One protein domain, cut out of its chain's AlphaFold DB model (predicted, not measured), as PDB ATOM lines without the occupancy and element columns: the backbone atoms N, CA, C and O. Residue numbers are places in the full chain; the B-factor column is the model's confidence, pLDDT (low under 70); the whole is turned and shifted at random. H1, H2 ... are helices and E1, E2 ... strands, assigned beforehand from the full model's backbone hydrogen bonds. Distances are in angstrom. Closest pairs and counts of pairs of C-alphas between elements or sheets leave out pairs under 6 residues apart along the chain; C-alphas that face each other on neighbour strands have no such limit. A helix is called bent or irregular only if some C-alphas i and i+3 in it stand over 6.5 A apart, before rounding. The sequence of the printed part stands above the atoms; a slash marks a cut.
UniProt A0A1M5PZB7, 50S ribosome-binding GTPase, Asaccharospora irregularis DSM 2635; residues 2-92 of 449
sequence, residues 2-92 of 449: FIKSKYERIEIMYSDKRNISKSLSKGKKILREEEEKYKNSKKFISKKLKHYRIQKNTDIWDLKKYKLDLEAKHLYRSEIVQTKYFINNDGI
ATOM      1  N   PHE A   2     147.699 180.057 129.328       93.50
ATOM      2  CA  PHE A   2     149.115 180.396 129.179       93.50
ATOM      3  C   PHE A   2     149.560 181.248 130.364       93.50
ATOM      4  O   PHE A   2     148.885 182.213 130.718       93.50
ATOM      5  N   ILE A   3     150.662 180.850 130.991       93.31
ATOM      6  CA  ILE A   3     151.144 181.377 132.266       93.31
ATOM      7  C   ILE A   3     152.652 181.608 132.142       93.31
ATOM      8  O   ILE A   3     153.380 180.732 131.666       93.31
ATOM      9  N   LYS A   4     153.131 182.768 132.600       93.00
ATOM     10  CA  LYS A   4     154.568 183.040 132.693       93.00
ATOM     11  C   LYS A   4     155.221 182.139 133.742       93.00
ATOM     12  O   LYS A   4     154.727 182.005 134.860       93.00
ATOM     13  N   SER A   5     156.349 181.532 133.393       91.88
ATOM     14  CA  SER A   5     157.126 180.679 134.295       91.88
ATOM     15  C   SER A   5     158.597 180.686 133.919       91.88
ATOM     16  O   SER A   5     158.930 180.688 132.740       91.88
ATOM     17  N   LYS A   6     159.478 180.595 134.921       89.81
ATOM     18  CA  LYS A   6     160.919 180.385 134.698       89.81
ATOM     19  C   LYS A   6     161.216 179.017 134.077       89.81
ATOM     20  O   LYS A   6     162.182 178.871 133.341       89.81
ATOM     21  N   TYR A   7     160.388 178.020 134.389       90.75
ATOM     22  CA  TYR A   7     160.543 176.650 133.909       90.75
ATOM     23  C   TYR A   7     159.404 176.295 132.968       90.75
ATOM     24  O   TYR A   7     158.229 176.337 133.352       90.75
ATOM     25  N   GLU A   8     159.763 175.927 131.745       93.62
ATOM     26  CA  GLU A   8     158.788 175.632 130.713       93.62
ATOM     27  C   GLU A   8     158.207 174.226 130.847       93.62
ATOM     28  O   GLU A   8     158.923 173.220 130.850       93.62
ATOM     29  N   ARG A   9     156.879 174.139 130.930       95.31
ATOM     30  CA  ARG A   9     156.164 172.867 131.076       95.31
ATOM     31  C   ARG A   9     154.717 172.969 130.616       95.31
ATOM     32  O   ARG A   9     154.167 174.056 130.466       95.31
ATOM     33  N   ILE A  10     154.095 171.817 130.413       96.25
ATOM     34  CA  ILE A  10     152.660 171.696 130.163       96.25
ATOM     35  C   ILE A  10     152.062 170.848 131.272       96.25
ATOM     36  O   ILE A  10     152.543 169.746 131.544       96.25
ATOM     37  N   GLU A  11     151.002 171.362 131.881       96.69
ATOM     38  CA  GLU A  11     150.126 170.589 132.752       96.69
ATOM     39  C   GLU A  11     148.830 170.268 132.009       96.69
ATOM     40  O   GLU A  11     148.209 171.153 131.414       96.69
ATOM     41  N   ILE A  12     148.443 168.996 132.039       95.25
ATOM     42  CA  ILE A  12     147.242 168.474 131.388       95.25
ATOM     43  C   ILE A  12     146.350 167.877 132.474       95.25
ATOM     44  O   ILE A  12     146.795 166.997 133.217       95.25
ATOM     45  N   MET A  13     145.113 168.365 132.548       92.56
ATOM     46  CA  MET A  13     144.074 167.888 133.457       92.56
ATOM     47  C   MET A  13     143.047 167.065 132.689       92.56
ATOM     48  O   MET A  13     142.486 167.545 131.698       92.56
ATOM     49  N   TYR A  14     142.779 165.861 133.181       90.88
ATOM     50  CA  TYR A  14     141.793 164.936 132.632       90.88
ATOM     51  C   TYR A  14     140.450 165.032 133.373       90.88
ATOM     52  O   TYR A  14     140.353 165.606 134.461       90.88
ATOM     53  N   SER A  15     139.396 164.474 132.779       86.75
ATOM     54  CA  SER A  15     138.021 164.481 133.302       86.75
ATOM     55  C   SER A  15     137.871 163.776 134.651       86.75
ATOM     56  O   SER A  15     137.048 164.182 135.469       86.75
ATOM     57  N   ASP A  16     138.718 162.789 134.923       88.50
ATOM     58  CA  ASP A  16     138.811 162.070 136.197       88.50
ATOM     59  C   ASP A  16     139.673 162.784 137.256       88.50
ATOM     60  O   ASP A  16     140.006 162.204 138.289       88.50
ATOM     61  N   LYS A  17     140.023 164.053 137.013       87.06
ATOM     62  CA  LYS A  17     140.864 164.907 137.870       87.06
ATOM     63  C   LYS A  17     142.326 164.468 137.971       87.06
ATOM     64  O   LYS A  17     143.076 165.078 138.739       87.06
ATOM     65  N   ARG A  18     142.781 163.479 137.191       91.62
ATOM     66  CA  ARG A  18     144.220 163.217 137.066       91.62
ATOM     67  C   ARG A  18     144.902 164.416 136.418       91.62
ATOM     68  O   ARG A  18     144.404 164.993 135.453       91.62
ATOM     69  N   ASN A  19     146.076 164.751 136.940       92.62
ATOM     70  CA  ASN A  19     146.931 165.808 136.421       92.62
ATOM     71  C   ASN A  19     148.298 165.230 136.077       92.62
ATOM     72  O   ASN A  19     148.917 164.557 136.901       92.62
ATOM     73  N   ILE A  20     148.789 165.524 134.877       95.00
ATOM     74  CA  ILE A  20     150.164 165.211 134.488       95.00
ATOM     75  C   ILE A  20     150.925 166.496 134.197       95.00
ATOM     76  O   ILE A  20     150.391 167.419 133.588       95.00
ATOM     77  N   SER A  21     152.193 166.530 134.598       95.62
ATOM     78  CA  SER A  21     153.129 167.594 134.245       95.62
ATOM     79  C   SER A  21     154.239 167.018 133.375       95.62
ATOM     80  O   SER A  21     154.821 165.977 133.700       95.62
ATOM     81  N   LYS A  22     154.502 167.649 132.230       95.81
ATOM     82  CA  LYS A  22     155.513 167.215 131.256       95.81
ATOM     83  C   LYS A  22     156.270 168.420 130.700       95.81
ATOM     84  O   LYS A  22     155.762 169.537 130.685       95.81
ATOM     85  N   SER A  23     157.470 168.181 130.176       94.81
ATOM     86  CA  SER A  23     158.196 169.161 129.353       94.81
ATOM     87  C   SER A  23     157.347 169.609 128.155       94.81
ATOM     88  O   SER A  23     156.578 168.796 127.630       94.81
ATOM     89  N   LEU A  24     157.556 170.830 127.647       92.19
ATOM     90  CA  LEU A  24     156.828 171.363 126.481       92.19
ATOM     91  C   LEU A  24     156.772 170.393 125.290       92.19
ATOM     92  O   LEU A  24     155.704 170.197 124.719       92.19
ATOM     93  N   SER A  25     157.893 169.765 124.921       92.25
ATOM     94  CA  SER A  25     157.965 168.849 123.769       92.25
ATOM     95  C   SER A  25     157.061 167.622 123.937       92.25
ATOM     96  O   SER A  25     156.200 167.359 123.098       92.25
ATOM     97  N   LYS A  26     157.208 166.904 125.057       93.94
ATOM     98  CA  LYS A  26     156.383 165.737 125.407       93.94
ATOM     99  C   LYS A  26     154.904 166.100 125.552       93.94
ATOM    100  O   LYS A  26     154.063 165.383 125.027       93.94
ATOM    101  N   GLY A  27     154.587 167.217 126.209       93.19
ATOM    102  CA  GLY A  27     153.206 167.688 126.337       93.19
ATOM    103  C   GLY A  27     152.576 168.011 124.979       93.19
ATOM    104  O   GLY A  27     151.489 167.528 124.682       93.19
ATOM    105  N   LYS A  28     153.290 168.732 124.098       93.56
ATOM    106  CA  LYS A  28     152.836 169.011 122.723       93.56
ATOM    107  C   LYS A  28     152.604 167.727 121.924       93.56
ATOM    108  O   LYS A  28     151.670 167.684 121.132       93.56
ATOM    109  N   LYS A  29     153.425 166.689 122.122       94.69
ATOM    110  CA  LYS A  29     153.229 165.382 121.476       94.69
ATOM    111  C   LYS A  29     151.906 164.735 121.902       94.69
ATOM    112  O   LYS A  29     151.132 164.368 121.029       94.69
ATOM    113  N   ILE A  30     151.618 164.694 123.207       93.25
ATOM    114  CA  ILE A  30     150.352 164.158 123.742       93.25
ATOM    115  C   ILE A  30     149.156 164.899 123.130       93.25
ATOM    116  O   ILE A  30     148.227 164.276 122.629       93.25
ATOM    117  N   LEU A  31     149.198 166.234 123.106       92.69
ATOM    118  CA  LEU A  31     148.102 167.037 122.554       92.69
ATOM    119  C   LEU A  31     147.916 166.820 121.043       92.69
ATOM    120  O   LEU A  31     146.785 166.757 120.568       92.69
ATOM    121  N   ARG A  32     149.007 166.645 120.285       93.62
ATOM    122  CA  ARG A  32     148.936 166.301 118.853       93.62
ATOM    123  C   ARG A  32     148.304 164.931 118.620       93.62
ATOM    124  O   ARG A  32     147.481 164.808 117.721       93.62
ATOM    125  N   GLU A  33     148.656 163.929 119.421       93.44
ATOM    126  CA  GLU A  33     148.059 162.588 119.336       93.44
ATOM    127  C   GLU A  33     146.542 162.641 119.603       93.44
ATOM    128  O   GLU A  33     145.757 162.009 118.894       93.44
ATOM    129  N   GLU A  34     146.107 163.454 120.567       91.38
ATOM    130  CA  GLU A  34     144.687 163.696 120.860       91.38
ATOM    131  C   GLU A  34     143.957 164.397 119.700       91.38
ATOM    132  O   GLU A  34     142.868 163.977 119.292       91.38
ATOM    133  N   GLU A  35     144.574 165.418 119.099       89.75
ATOM    134  CA  GLU A  35     144.047 166.059 117.890       89.75
ATOM    135  C   GLU A  35     143.964 165.097 116.698       89.75
ATOM    136  O   GLU A  35     143.030 165.185 115.893       89.75
ATOM    137  N   GLU A  36     144.928 164.191 116.541       92.56
ATOM    138  CA  GLU A  36     144.932 163.193 115.471       92.56
ATOM    139  C   GLU A  36     143.805 162.177 115.636       92.56
ATOM    140  O   GLU A  36     143.095 161.907 114.662       92.56
ATOM    141  N   LYS A  37     143.560 161.678 116.856       92.75
ATOM    142  CA  LYS A  37     142.390 160.831 117.161       92.75
ATOM    143  C   LYS A  37     141.093 161.530 116.753       92.75
ATOM    144  O   LYS A  37     140.264 160.950 116.043       92.75
ATOM    145  N   TYR A  38     140.953 162.810 117.106       89.44
ATOM    146  CA  TYR A  38     139.808 163.624 116.703       89.44
ATOM    147  C   TYR A  38     139.693 163.765 115.177       89.44
ATOM    148  O   TYR A  38     138.643 163.459 114.602       89.44
ATOM    149  N   LYS A  39     140.774 164.158 114.489       90.75
ATOM    150  CA  LYS A  39     140.820 164.292 113.020       90.75
ATOM    151  C   LYS A  39     140.453 162.979 112.321       90.75
ATOM    152  O   LYS A  39     139.678 162.998 111.362       90.75
ATOM    153  N   ASN A  40     140.957 161.848 112.804       92.38
ATOM    154  CA  ASN A  40     140.676 160.526 112.246       92.38
ATOM    155  C   ASN A  40     139.205 160.135 112.423       92.38
ATOM    156  O   ASN A  40     138.579 159.677 111.462       92.38
ATOM    157  N   SER A  41     138.616 160.417 113.588       90.31
ATOM    158  CA  SER A  41     137.183 160.196 113.824       90.31
ATOM    159  C   SER A  41     136.297 161.032 112.884       90.31
ATOM    160  O   SER A  41     135.377 160.505 112.260       90.31
ATOM    161  N   LYS A  42     136.637 162.312 112.649       90.44
ATOM    162  CA  LYS A  42     135.935 163.162 111.670       90.44
ATOM    163  C   LYS A  42     136.073 162.656 110.239       90.44
ATOM    164  O   LYS A  42     135.091 162.666 109.495       90.44
ATOM    165  N   LYS A  43     137.267 162.207 109.839       92.31
ATOM    166  CA  LYS A  43     137.490 161.607 108.511       92.31
ATOM    167  C   LYS A  43     136.621 160.363 108.322       92.31
ATOM    168  O   LYS A  43     136.032 160.198 107.255       92.31
ATOM    169  N   PHE A  44     136.504 159.520 109.346       91.69
ATOM    170  CA  PHE A  44     135.635 158.344 109.322       91.69
ATOM    171  C   PHE A  44     134.156 158.720 109.142       91.69
ATOM    172  O   PHE A  44     133.499 158.205 108.234       91.69
ATOM    173  N   ILE A  45     133.656 159.675 109.933       89.19
ATOM    174  CA  ILE A  45     132.278 160.183 109.824       89.19
ATOM    175  C   ILE A  45     132.026 160.770 108.431       89.19
ATOM    176  O   ILE A  45     131.030 160.440 107.795       89.19
ATOM    177  N   SER A  46     132.948 161.590 107.917       89.00
ATOM    178  CA  SER A  46     132.835 162.202 106.589       89.00
ATOM    179  C   SER A  46     132.761 161.156 105.471       89.00
ATOM    180  O   SER A  46     131.922 161.279 104.577       89.00
ATOM    181  N   LYS A  47     133.568 160.086 105.546       90.88
ATOM    182  CA  LYS A  47     133.504 158.961 104.599       90.88
ATOM    183  C   LYS A  47     132.150 158.247 104.656       90.88
ATOM    184  O   LYS A  47     131.535 158.062 103.607       90.88
ATOM    185  N   LYS A  48     131.653 157.902 105.853       88.06
ATOM    186  CA  LYS A  48     130.327 157.274 106.022       88.06
ATOM    187  C   LYS A  48     129.199 158.163 105.497       88.06
ATOM    188  O   LYS A  48     128.322 157.682 104.788       88.06
ATOM    189  N   LEU A  49     129.253 159.461 105.788       88.31
ATOM    190  CA  LEU A  49     128.253 160.425 105.338       88.31
ATOM    191  C   LEU A  49     128.251 160.580 103.809       88.31
ATOM    192  O   LEU A  49     127.185 160.631 103.197       88.31
ATOM    193  N   LYS A  50     129.435 160.593 103.179       86.62
ATOM    194  CA  LYS A  50     129.568 160.614 101.715       86.62
ATOM    195  C   LYS A  50     128.991 159.344 101.082       86.62
ATOM    196  O   LYS A  50     128.251 159.457 100.110       86.62
ATOM    197  N   HIS A  51     129.273 158.166 101.641       84.94
ATOM    198  CA  HIS A  51     128.695 156.905 101.159       84.94
ATOM    199  C   HIS A  51     127.171 156.874 101.286       84.94
ATOM    200  O   HIS A  51     126.495 156.534 100.320       84.94
ATOM    201  N   TYR A  52     126.629 157.292 102.431       83.31
ATOM    202  CA  TYR A  52     125.185 157.342 102.657       83.31
ATOM    203  C   TYR A  52     124.477 158.275 101.665       83.31
ATOM    204  O   TYR A  52     123.477 157.891 101.060       83.31
ATOM    205  N   ARG A  53     125.050 159.464 101.417       82.69
ATOM    206  CA  ARG A  53     124.541 160.414 100.417       82.69
ATOM    207  C   ARG A  53     124.495 159.810  99.009       82.69
ATOM    208  O   ARG A  53     123.519 160.030  98.302       82.69
ATOM    209  N   ILE A  54     125.536 159.077  98.610       79.56
ATOM    210  CA  ILE A  54     125.630 158.460  97.275       79.56
ATOM    211  C   ILE A  54     124.646 157.291  97.132       79.56
ATOM    212  O   ILE A  54     124.038 157.142  96.080       79.56
ATOM    213  N   GLN A  55     124.469 156.472  98.172       75.31
ATOM    214  CA  GLN A  55     123.643 155.262  98.096       75.31
ATOM    215  C   GLN A  55     122.138 155.520  98.195       75.31
ATOM    216  O   GLN A  55     121.364 154.745  97.642       75.31
ATOM    217  N   LYS A  56     121.707 156.555  98.929       69.19
ATOM    218  CA  LYS A  56     120.287 156.738  99.274       69.19
ATOM    219  C   LYS A  56     119.596 157.945  98.641       69.19
ATOM    220  O   LYS A  56     118.406 158.109  98.875       69.19
ATOM    221  N   ASN A  57     120.308 158.778  97.874       65.25
ATOM    222  CA  ASN A  57     119.785 160.024  97.285       65.25
ATOM    223  C   ASN A  57     118.911 160.845  98.268       65.25
ATOM    224  O   ASN A  57     117.829 161.314  97.933       65.25
ATOM    225  N   THR A  58     119.359 160.927  99.525       65.62
ATOM    226  CA  THR A  58     118.592 161.452 100.668       65.62
ATOM    227  C   THR A  58     118.560 162.975 100.736       65.62
ATOM    228  O   THR A  58     119.558 163.632 100.425       65.62
ATOM    229  N   ASP A  59     117.451 163.507 101.253       77.56
ATOM    230  CA  ASP A  59     117.256 164.932 101.528       77.56
ATOM    231  C   ASP A  59     118.253 165.488 102.574       77.56
ATOM    232  O   ASP A  59     118.852 164.769 103.386       77.56
ATOM    233  N   ILE A  60     118.439 166.810 102.556       77.00
ATOM    234  CA  ILE A  60     119.358 167.569 103.411       77.00
ATOM    235  C   ILE A  60     119.052 167.350 104.901       77.00
ATOM    236  O   ILE A  60     119.985 167.302 105.713       77.00
ATOM    237  N   TRP A  61     117.780 167.204 105.284       79.62
ATOM    238  CA  TRP A  61     117.394 166.973 106.681       79.62
ATOM    239  C   TRP A  61     117.809 165.599 107.200       79.62
ATOM    240  O   TRP A  61     118.387 165.505 108.289       79.62
ATOM    241  N   ASP A  62     117.613 164.549 106.407       81.00
ATOM    242  CA  ASP A  62     118.033 163.194 106.771       81.00
ATOM    243  C   ASP A  62     119.554 163.086 106.865       81.00
ATOM    244  O   ASP A  62     120.082 162.446 107.776       81.00
ATOM    245  N   LEU A  63     120.279 163.790 105.991       82.38
ATOM    246  CA  LEU A  63     121.735 163.892 106.076       82.38
ATOM    247  C   LEU A  63     122.196 164.591 107.360       82.38
ATOM    248  O   LEU A  63     123.175 164.152 107.971       82.38
ATOM    249  N   LYS A  64     121.503 165.647 107.806       83.69
ATOM    250  CA  LYS A  64     121.792 166.303 109.095       83.69
ATOM    251  C   LYS A  64     121.526 165.366 110.271       83.69
ATOM    252  O   LYS A  64     122.374 165.261 111.156       83.69
ATOM    253  N   LYS A  65     120.394 164.659 110.273       84.81
ATOM    254  CA  LYS A  65     120.036 163.715 111.343       84.81
ATOM    255  C   LYS A  65     121.018 162.544 111.410       84.81
ATOM    256  O   LYS A  65     121.500 162.205 112.488       84.81
ATOM    257  N   TYR A  66     121.385 161.985 110.260       85.62
ATOM    258  CA  TYR A  66     122.375 160.915 110.171       85.62
ATOM    259  C   TYR A  66     123.770 161.372 110.614       85.62
ATOM    260  O   TYR A  66     124.472 160.637 111.308       85.62
ATOM    261  N   LYS A  67     124.165 162.610 110.285       86.56
ATOM    262  CA  LYS A  67     125.411 163.204 110.786       86.56
ATOM    263  C   LYS A  67     125.447 163.237 112.314       86.56
ATOM    264  O   LYS A  67     126.457 162.845 112.887       86.56
ATOM    265  N   LEU A  68     124.363 163.680 112.952       84.94
ATOM    266  CA  LEU A  68     124.272 163.754 114.412       84.94
ATOM    267  C   LEU A  68     124.389 162.367 115.062       84.94
ATOM    268  O   LEU A  68     125.109 162.223 116.046       84.94
ATOM    269  N   ASP A  69     123.756 161.340 114.487       87.06
ATOM    270  CA  ASP A  69     123.876 159.954 114.972       87.06
ATOM    271  C   ASP A  69     125.312 159.415 114.835       87.06
ATOM    272  O   ASP A  69     125.860 158.824 115.769       87.06
ATOM    273  N   LEU A  70     125.967 159.672 113.696       87.31
ATOM    274  CA  LEU A  70     127.370 159.304 113.494       87.31
ATOM    275  C   LEU A  70     128.304 160.037 114.461       87.31
ATOM    276  O   LEU A  70     129.248 159.431 114.967       87.31
ATOM    277  N   GLU A  71     128.063 161.322 114.716       86.94
ATOM    278  CA  GLU A  71     128.844 162.099 115.677       86.94
ATOM    279  C   GLU A  71     128.643 161.582 117.105       86.94
ATOM    280  O   GLU A  71     129.624 161.412 117.823       86.94
ATOM    281  N   ALA A  72     127.417 161.234 117.504       85.12
ATOM    282  CA  ALA A  72     127.149 160.657 118.821       85.12
ATOM    283  C   ALA A  72     127.866 159.312 119.042       85.12
ATOM    284  O   ALA A  72     128.343 159.048 120.144       85.12
ATOM    285  N   LYS A  73     127.964 158.474 118.001       87.25
ATOM    286  CA  LYS A  73     128.539 157.118 118.093       87.25
ATOM    287  C   LYS A  73     130.043 157.047 117.860       87.25
ATOM    288  O   LYS A  73     130.694 156.138 118.366       87.25
ATOM    289  N   HIS A  74     130.587 157.922 117.018       89.12
ATOM    290  CA  HIS A  74     131.933 157.743 116.472       89.12
ATOM    291  C   HIS A  74     132.841 158.958 116.623       89.12
ATOM    292  O   HIS A  74     134.036 158.826 116.358       89.12
ATOM    293  N   LEU A  75     132.325 160.132 117.003       89.00
ATOM    294  CA  LEU A  75     133.184 161.295 117.198       89.00
ATOM    295  C   LEU A  75     134.012 161.088 118.462       89.00
ATOM    296  O   LEU A  75     133.475 160.931 119.558       89.00
ATOM    297  N   TYR A  76     135.331 161.113 118.305       87.69
ATOM    298  CA  TYR A  76     136.234 161.027 119.439       87.69
ATOM    299  C   TYR A  76     136.058 162.249 120.348       87.69
ATOM    300  O   TYR A  76     136.027 163.385 119.868       87.69
ATOM    301  N   ARG A  77     135.972 162.014 121.658       84.00
ATOM    302  CA  ARG A  77     135.974 163.057 122.686       84.00
ATOM    303  C   ARG A  77     137.201 162.850 123.558       84.00
ATOM    304  O   ARG A  77     137.376 161.770 124.113       84.00
ATOM    305  N   SER A  78     138.053 163.867 123.628       86.00
ATOM    306  CA  SER A  78     139.229 163.815 124.493       86.00
ATOM    307  C   SER A  78     138.795 163.842 125.956       86.00
ATOM    308  O   SER A  78     137.864 164.559 126.322       86.00
ATOM    309  N   GLU A  79     139.496 163.084 126.795       88.75
ATOM    310  CA  GLU A  79     139.351 163.159 128.251       88.75
ATOM    311  C   GLU A  79     140.056 164.393 128.832       88.75
ATOM    312  O   GLU A  79     139.887 164.698 130.011       88.75
ATOM    313  N   ILE A  80     140.848 165.112 128.031       89.31
ATOM    314  CA  ILE A  80     141.532 166.329 128.460       89.31
ATOM    315  C   ILE A  80     140.516 167.460 128.613       89.31
ATOM    316  O   ILE A  80     139.857 167.866 127.658       89.31
ATOM    317  N   VAL A  81     140.448 168.021 129.818       85.38
ATOM    318  CA  VAL A  81     139.532 169.114 130.171       85.38
ATOM    319  C   VAL A  81     140.240 170.463 130.197       85.38
ATOM    320  O   VAL A  81     139.647 171.488 129.865       85.38
ATOM    321  N   GLN A  82     141.511 170.498 130.602       88.31
ATOM    322  CA  GLN A  82     142.271 171.743 130.674       88.31
ATOM    323  C   GLN A  82     143.742 171.500 130.366       88.31
ATOM    324  O   GLN A  82     144.339 170.528 130.820       88.31
ATOM    325  N   THR A  83     144.337 172.443 129.641       92.00
ATOM    326  CA  THR A  83     145.785 172.504 129.435       92.00
ATOM    327  C   THR A  83     146.324 173.845 129.925       92.00
ATOM    328  O   THR A  83     145.812 174.910 129.548       92.00
ATOM    329  N   LYS A  84     147.370 173.799 130.751       94.69
ATOM    330  CA  LYS A  84     148.136 174.966 131.199       94.69
ATOM    331  C   LYS A  84     149.535 174.913 130.598       94.69
ATOM    332  O   LYS A  84     150.287 173.973 130.839       94.69
ATOM    333  N   TYR A  85     149.870 175.933 129.828       95.25
ATOM    334  CA  TYR A  85     151.189 176.160 129.266       95.25
ATOM    335  C   TYR A  85     151.943 177.115 130.179       95.25
ATOM    336  O   TYR A  85     151.544 178.266 130.335       95.25
ATOM    337  N   PHE A  86     153.028 176.635 130.765       94.19
ATOM    338  CA  PHE A  86     153.988 177.444 131.497       94.19
ATOM    339  C   PHE A  86     155.134 177.740 130.541       94.19
ATOM    340  O   PHE A  86     155.824 176.812 130.117       94.19
ATOM    341  N   ILE A  87     155.292 179.002 130.161       92.19
ATOM    342  CA  ILE A  87     156.254 179.426 129.140       92.19
ATOM    343  C   ILE A  87     157.126 180.556 129.665       92.19
ATOM    344  O   ILE A  87     156.663 181.405 130.435       92.19
ATOM    345  N   ASN A  88     158.389 180.547 129.255       85.69
ATOM    346  CA  ASN A  88     159.372 181.537 129.669       85.69
ATOM    347  C   ASN A  88     159.480 182.616 128.594       85.69
ATOM    348  O   ASN A  88     160.494 182.724 127.912       85.69
ATOM    349  N   ASN A  89     158.389 183.355 128.392       76.00
ATOM    350  CA  ASN A  89     158.345 184.417 127.398       76.00
ATOM    351  C   ASN A  89     157.900 185.734 128.031       76.00
ATOM    352  O   ASN A  89     156.953 185.769 128.827       76.00
ATOM    353  N   ASP A  90     158.592 186.804 127.658       75.75
ATOM    354  CA  ASP A  90     158.203 188.167 127.990       75.75
ATOM    355  C   ASP A  90     157.174 188.692 126.974       75.75
ATOM    356  O   ASP A  90     156.899 188.069 125.949       75.75
ATOM    357  N   GLY A  91     156.514 189.802 127.305       84.44
ATOM    358  CA  GLY A  91     155.381 190.352 126.554       84.44
ATOM    359  C   GLY A  91     154.112 190.377 127.400       84.44
ATOM    360  O   GLY A  91     154.182 190.561 128.614       84.44
ATOM    361  N   ILE A  92     152.948 190.149 126.784       87.00
ATOM    362  CA  ILE A  92     151.637 190.243 127.460       87.00
ATOM    363  C   ILE A  92     151.510 189.319 128.687       87.00
ATOM    364  O   ILE A  92     150.800 189.632 129.638       87.00
TER     365      ILE A  92
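AT A GLANCE: This is residues 2 to 92 of the 449 residues of the protein "50S ribosome-binding GTPase" of Asaccharospora irregularis DSM 2635 (UniProt A0A1M5PZB7). A small four-stranded sheet sits at one end of a long helical hairpin: residues 24 to 34 of H1 pack over one face of the sheet, the rest of H1 runs far beyond it, and the shorter H2 folds back from the far end. The far tip, residues 54 to 61, sticks out. The printed part has 91 residues with two named helices and four named strands, in the order E1, E2, E3, H1, H2, E4; the class is mixed. The sheet is mixed, ordered E1, E4, E2, E3. The whole is extended, with a radius of gyration of the C-alphas of 19.0 A, and spans 59 by 30 by 20 A.

HOW THE PARTS SIT: Edge strand E1, residues 2 to 4, is parallel to E4, residues 80 to 87; N 3 and O 85 are 2.8 A apart. E2, residues 9 to 14, is antiparallel to E4, with N 11 and O 84 2.9 A apart. E2 forms a hairpin with edge strand E3, residues 19 to 22; N 10 and O 22 are 2.8 A apart. H1, residues 24 to 56, is on the sheet, over E4 and E2, making two layers, a sheet with a helix on one face; the closest C-alphas of H1 and E2 are Leu 24 and Arg 9, 4.9 A apart. On the local plane H1 stands at 28 degrees to E2, only just along the strands. H2, residues 60 to 74, is not on the sheet; it touches residues 41 to 53 of H1 alone, in a helical hairpin at a steep tilt of 40 degrees, opposite ways, closest at the C-alphas of Ile 45 and Leu 70, 6.2 A. E3, H1, H2 and E4 form a split strand-helix-strand unit, two strands running the same way with E2 between them, and its crossover is right-handed. In H1 and H2 every O i to N i+4 pair is within hydrogen-bond range.

IN THESE COORDINATES: E1 begins at C-alpha 2 (149.115, 180.396, 129.179). E1, E2 and E3 measure 7.0, 16.5 and 10.1 A. H1 measures 47.8 A, to C-alpha 56 (120.287, 156.738, 99.274). H2 measures 20.6 A, and E4 19.7 A, to C-alpha 87 (156.254, 179.426, 129.140).

THE WHOLE: The C-alphas of Lys 6 and Asn 57, the two farthest apart, are 59.2 A apart. The printed part has no cut, and the five links between named elements are tight. The mean pLDDT of the printed part is 88.3; residues 56 to 58 are under 70.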